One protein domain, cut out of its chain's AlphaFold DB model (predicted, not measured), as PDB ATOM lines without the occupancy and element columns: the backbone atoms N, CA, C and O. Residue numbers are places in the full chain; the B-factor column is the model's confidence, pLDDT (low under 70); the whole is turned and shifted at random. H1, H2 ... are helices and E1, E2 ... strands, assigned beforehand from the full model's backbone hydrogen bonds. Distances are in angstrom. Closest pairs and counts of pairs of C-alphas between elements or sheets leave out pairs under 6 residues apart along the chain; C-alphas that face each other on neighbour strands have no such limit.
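Overview. This is residues 46 to 86 of the 143 residues of an uncharacterized protein of Clostridium butyricum E4 str. BoNT E BL5262 (UniProt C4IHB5). A small hairpin of two strands, E1 and E2, has one helix, H1, over one of its faces, and a second helix, H2, turns off from the end of H1 at a corner, away from the hairpin. H1 is thus the middle part, between the hairpin and H2, while residues 82 to 86 fold back from the end of H2. The printed part has 41 residues with two named strands and two named helices, in the order E1, E2, H1, H2; the two-stranded sheet, in the order E1, E2, is antiparallel, and the class is mixed, helices and strands. It is compact, with a radius of gyration of the C-alphas of 9.5 A, and its outline is rounded, spanning 23 by 19 by 18 A.

Along the chain. Residues 46 to 50 come before the first named element. E1, residues 51 to 54, begins with C-alpha 51 at (255.089, 245.581, 236.959) and is 10.0 A from first to last C-alpha. E2, residues 57 to 60, is 10.1 A long. H1, residues 61 to 69, begins with C-alpha 61 at (254.512, 245.092, 231.942) and is 12.7 A long. H2, residues 73 to 81, is 12.1 A long and ends with C-alpha 81 at (259.474, 231.435, 226.215). Residues 82 to 86 follow it.

Arrangement. E1 and E2 form a hairpin of antiparallel strands, with 149 degrees between their directions. Among the C-alphas that face each other are 53 and 58, 4.5 A apart. N 52 and O 59 are within hydrogen-bond range at 2.8 A, and so are N 59 and O 52 at 2.7 A. The closest C-alphas of E1 and H1 are those of Asp 51 and Gly 61, 5.1 A apart. The closest C-alphas of E2 and H1 are those of Tyr 59 and Val 65, at 6.2 A. H1 and H2 touch only at the corner by their link, where the C-alphas of Ala 66 and Tyr 73, the closest, are 5.7 A apart. Their lines stand at a steep tilt of 58 degrees, and they run opposite ways. H2 is apart from E1 and from E2. In H1 and H2 every O i to N i+4 pair is within hydrogen-bond range.

Size, cuts and confidence. The two C-alphas farthest apart are those of Gly 56 and Val 74, at 24.3 A, and the first and last printed C-alphas, of Thr 46 and Leu 86, are 14.8 A apart. The printed part has no cut. The links E1 to E2, E2 to H1 and H1 to H2 are tight. The mean pLDDT of the printed part is 71.3, and the model's confidence is low, under 70, at residues 46 to 51, residue 55 and residues 81 to 84.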
ATOM      1  N   THR A  46     251.678 236.248 230.822       46.66
ATOM      2  CA  THR A  46     250.385 236.930 230.807       46.66
ATOM      3  C   THR A  46     250.686 238.436 230.673       46.66
ATOM      4  O   THR A  46     250.053 239.299 231.263       46.66
ATOM      5  N   TRP A  47     251.754 238.732 229.919       51.22
ATOM      6  CA  TRP A  47     251.964 239.746 228.880       51.22
ATOM      7  C   TRP A  47     251.601 241.230 229.049       51.22
ATOM      8  O   TRP A  47     252.017 241.990 228.174       51.22
ATOM      9  N   SER A  48     250.909 241.714 230.085       49.66
ATOM     10  CA  SER A  48     250.606 243.166 230.141       49.66
ATOM     11  C   SER A  48     250.399 243.819 231.507       49.66
ATOM     12  O   SER A  48     250.362 245.042 231.550       49.66
ATOM     13  N   LEU A  49     250.280 243.071 232.610       48.81
ATOM     14  CA  LEU A  49     249.783 243.655 233.871       48.81
ATOM     15  C   LEU A  49     250.703 243.519 235.087       48.81
ATOM     16  O   LEU A  49     250.393 244.094 236.125       48.81
ATOM     17  N   LEU A  50     251.802 242.770 234.995       59.94
ATOM     18  CA  LEU A  50     252.768 242.699 236.092       59.94
ATOM     19  C   LEU A  50     253.809 243.793 235.914       59.94
ATOM     20  O   LEU A  50     254.416 243.880 234.850       59.94
ATOM     21  N   ASP A  51     254.007 244.607 236.946       67.75
ATOM     22  CA  ASP A  51     255.089 245.581 236.959       67.75
ATOM     23  C   ASP A  51     256.440 244.856 236.920       67.75
ATOM     24  O   ASP A  51     256.662 243.856 237.604       67.75
ATOM     25  N   VAL A  52     257.340 245.358 236.084       72.56
ATOM     26  CA  VAL A  52     258.641 244.765 235.797       72.56
ATOM     27  C   VAL A  52     259.719 245.781 236.135       72.56
ATOM     28  O   VAL A  52     259.701 246.894 235.619       72.56
ATOM     29  N   VAL A  53     260.686 245.406 236.971       73.56
ATOM     30  CA  VAL A  53     261.829 246.267 237.299       73.56
ATOM     31  C   VAL A  53     263.017 245.878 236.430       73.56
ATOM     32  O   VAL A  53     263.464 244.742 236.501       73.56
ATOM     33  N   ILE A  54     263.578 246.823 235.674       71.69
ATOM     34  CA  ILE A  54     264.856 246.640 234.961       71.69
ATOM     35  C   ILE A  54     265.763 247.811 235.312       71.69
ATOM     36  O   ILE A  54     265.386 248.969 235.124       71.69
ATOM     37  N   ASN A  55     266.967 247.529 235.819       68.69
ATOM     38  CA  ASN A  55     267.947 248.547 236.231       68.69
ATOM     39  C   ASN A  55     267.373 249.614 237.191       68.69
ATOM     40  O   ASN A  55     267.739 250.786 237.123       68.69
ATOM     41  N   GLY A  56     266.446 249.221 238.071       70.19
ATOM     42  CA  GLY A  56     265.792 250.124 239.026       70.19
ATOM     43  C   GLY A  56     264.651 250.972 238.450       70.19
ATOM     44  O   GLY A  56     264.098 251.801 239.170       70.19
ATOM     45  N   VAL A  57     264.273 250.767 237.185       72.56
ATOM     46  CA  VAL A  57     263.113 251.411 236.553       72.56
ATOM     47  C   VAL A  57     261.942 250.435 236.537       72.56
ATOM     48  O   VAL A  57     262.095 249.315 236.057       72.56
ATOM     49  N   ASN A  58     260.790 250.867 237.049       78.06
ATOM     50  CA  ASN A  58     259.535 250.120 236.979       78.06
ATOM     51  C   ASN A  58     258.846 250.352 235.633       78.06
ATOM     52  O   ASN A  58     258.633 251.499 235.238       78.06
ATOM     53  N   TYR A  59     258.454 249.262 234.987       79.94
ATOM     54  CA  TYR A  59     257.686 249.240 233.753       79.94
ATOM     55  C   TYR A  59     256.347 248.551 233.996       79.94
ATOM     56  O   TYR A  59     256.309 247.489 234.609       79.94
ATOM     57  N   SER A  60     255.260 249.107 233.473       77.00
ATOM     58  CA  SER A  60     253.917 248.529 233.496       77.00
ATOM     59  C   SER A  60     253.815 247.388 232.477       77.00
ATOM     60  O   SER A  60     253.195 247.516 231.415       77.00
ATOM     61  N   GLY A  61     254.497 246.286 232.769       76.19
ATOM     62  CA  GLY A  61     254.512 245.092 231.942       76.19
ATOM     63  C   GLY A  61     255.538 245.084 230.816       76.19
ATOM     64  O   GLY A  61     256.154 246.077 230.430       76.19
ATOM     65  N   TYR A  62     255.679 243.891 230.244       77.88
ATOM     66  CA  TYR A  62     256.635 243.598 229.185       77.88
ATOM     67  C   TYR A  62     256.388 244.394 227.897       77.88
ATOM     68  O   TYR A  62     257.339 244.694 227.188       77.88
ATOM     69  N   ALA A  63     255.147 244.783 227.592       74.19
ATOM     70  CA  ALA A  63     254.863 245.632 226.432       74.19
ATOM     71  C   ALA A  63     255.576 246.991 226.537       74.19
ATOM     72  O   ALA A  63     256.243 247.411 225.596       74.19
ATOM     73  N   GLN A  64     255.534 247.621 227.717       78.44
ATOM     74  CA  GLN A  64     256.239 248.881 227.941       78.44
ATOM     75  C   GLN A  64     257.761 248.695 227.896       78.44
ATOM     76  O   GLN A  64     258.471 249.566 227.399       78.44
ATOM     77  N   VAL A  65     258.269 247.551 228.365       80.38
ATOM     78  CA  VAL A  65     259.687 247.188 228.215       80.38
ATOM     79  C   VAL A  65     260.058 247.081 226.732       80.38
ATOM     80  O   VAL A  65     261.025 247.700 226.296       80.38
ATOM     81  N   ALA A  66     259.280 246.337 225.944       78.50
ATOM     82  CA  ALA A  66     259.503 246.164 224.512       78.50
ATOM     83  C   ALA A  66     259.534 247.509 223.777       78.50
ATOM     84  O   ALA A  66     260.481 247.773 223.035       78.50
ATOM     85  N   ASP A  67     258.566 248.384 224.050       78.06
ATOM     86  CA  ASP A  67     258.493 249.718 223.454       78.06
ATOM     87  C   ASP A  67     259.685 250.591 223.875       78.06
ATOM     88  O   ASP A  67     260.348 251.198 223.033       78.06
ATOM     89  N   ASN A  68     260.018 250.611 225.170       80.62
ATOM     90  CA  ASN A  68     261.104 251.435 225.703       80.62
ATOM     91  C   ASN A  68     262.481 251.016 225.167       80.62
ATOM     92  O   ASN A  68     263.336 251.859 224.885       80.62
ATOM     93  N   PHE A  69     262.705 249.712 225.002       73.19
ATOM     94  CA  PHE A  69     263.968 249.184 224.486       73.19
ATOM     95  C   PHE A  69     263.973 248.989 222.963       73.19
ATOM     96  O   PHE A  69     265.032 248.690 222.403       73.19
ATOM     97  N   ASN A  70     262.858 249.283 222.282       72.81
ATOM     98  CA  ASN A  70     262.645 249.101 220.844       72.81
ATOM     99  C   ASN A  70     262.867 247.648 220.390       72.81
ATOM    100  O   ASN A  70     263.547 247.375 219.398       72.81
ATOM    101  N   ILE A  71     262.324 246.708 221.158       77.69
ATOM    102  CA  ILE A  71     262.378 245.272 220.892       77.69
ATOM    103  C   ILE A  71     261.046 244.879 220.259       77.69
ATOM    104  O   ILE A  71     260.006 245.124 220.870       77.69
ATOM    105  N   PRO A  72     261.020 244.228 219.082       79.69
ATOM    106  CA  PRO A  72     259.784 243.652 218.584       79.69
ATOM    107  C   PRO A  72     259.206 242.712 219.639       79.69
ATOM    108  O   PRO A  72     259.878 241.778 220.084       79.69
ATOM    109  N   TYR A  73     257.957 242.949 220.028       75.50
ATOM    110  CA  TYR A  73     257.317 242.203 221.105       75.50
ATOM    111  C   TYR A  73     257.358 240.690 220.873       75.50
ATOM    112  O   TYR A  73     257.639 239.937 221.793       75.50
ATOM    113  N   VAL A  74     257.181 240.245 219.624       72.69
ATOM    114  CA  VAL A  74     257.288 238.831 219.219       72.69
ATOM    115  C   VAL A  74     258.683 238.248 219.497       72.69
ATOM    116  O   VAL A  74     258.802 237.091 219.891       72.69
ATOM    117  N   THR A  75     259.743 239.040 219.328       74.12
ATOM    118  CA  THR A  75     261.122 238.617 219.607       74.12
ATOM    119  C   THR A  75     261.352 238.478 221.100       74.12
ATOM    120  O   THR A  75     261.794 237.422 221.545       74.12
ATOM    121  N   MET A  76     261.002 239.512 221.871       76.88
ATOM    122  CA  MET A  76     261.044 239.449 223.335       76.88
ATOM    123  C   MET A  76     260.204 238.273 223.834       76.88
ATOM    124  O   MET A  76     260.599 237.572 224.761       76.88
ATOM    125  N   ALA A  77     259.083 238.012 223.161       72.94
ATOM    126  CA  ALA A  77     258.172 236.975 223.557       72.94
ATOM    127  C   ALA A  77     258.744 235.570 223.412       72.94
ATOM    128  O   ALA A  77     258.654 234.743 224.319       72.94
ATOM    129  N   ARG A  78     259.369 235.330 222.263       73.38
ATOM    130  CA  ARG A  78     260.120 234.110 222.003       73.38
ATOM    131  C   ARG A  78     261.254 233.939 223.012       73.38
ATOM    132  O   ARG A  78     261.351 232.878 223.602       73.38
ATOM    133  N   CYS A  79     262.046 234.980 223.268       73.06
ATOM    134  CA  CYS A  79     263.152 234.903 224.225       73.06
ATOM    135  C   CYS A  79     262.682 234.560 225.649       73.06
ATOM    136  O   CYS A  79     263.307 233.740 226.312       73.06
ATOM    137  N   LEU A  80     261.561 235.129 226.103       71.25
ATOM    138  CA  LEU A  80     260.964 234.782 227.397       71.25
ATOM    139  C   LEU A  80     260.449 233.335 227.432       71.25
ATOM    140  O   LEU A  80     260.610 232.652 228.442       71.25
ATOM    141  N   ASN A  81     259.860 232.846 226.336       66.19
ATOM    142  CA  ASN A  81     259.474 231.435 226.215       66.19
ATOM    143  C   ASN A  81     260.694 230.502 226.224       66.19
ATOM    144  O   ASN A  81     260.622 229.421 226.802       66.19
ATOM    145  N   ASP A  82     261.809 230.959 225.658       67.38
ATOM    146  CA  ASP A  82     263.108 230.282 225.668       67.38
ATOM    147  C   ASP A  82     263.876 230.498 226.991       67.38
ATOM    148  O   ASP A  82     265.055 230.158 227.085       67.38
ATOM    149  N   MET A  83     263.226 231.068 228.015       65.94
ATOM    150  CA  MET A  83     263.769 231.294 229.361       65.94
ATOM    151  C   MET A  83     264.999 232.206 229.433       65.94
ATOM    152  O   MET A  83     265.854 232.051 230.304       65.94
ATOM    153  N   TRP A  84     265.093 233.185 228.538       69.50
ATOM    154  CA  TRP A  84     266.080 234.246 228.683       69.50
ATOM    155  C   TRP A  84     265.699 235.151 229.855       69.50
ATOM    156  O   TRP A  84     264.532 235.525 230.006       69.50
ATOM    157  N   GLU A  85     266.691 235.540 230.651       74.00
ATOM    158  CA  GLU A  85     266.502 236.561 231.677       74.00
ATOM    159  C   GLU A  85     266.257 237.914 231.000       74.00
ATOM    160  O   GLU A  85     266.828 238.233 229.953       74.00
ATOM    161  N   LEU A  86     265.365 238.720 231.568       72.69
ATOM    162  CA  LEU A  86     264.871 239.917 230.895       72.69
ATOM    163  C   LEU A  86     265.980 240.945 230.634       72.69
ATOM    164  O   LEU A  86     266.000 241.588 229.582       72.69
TER     165      LEU A  86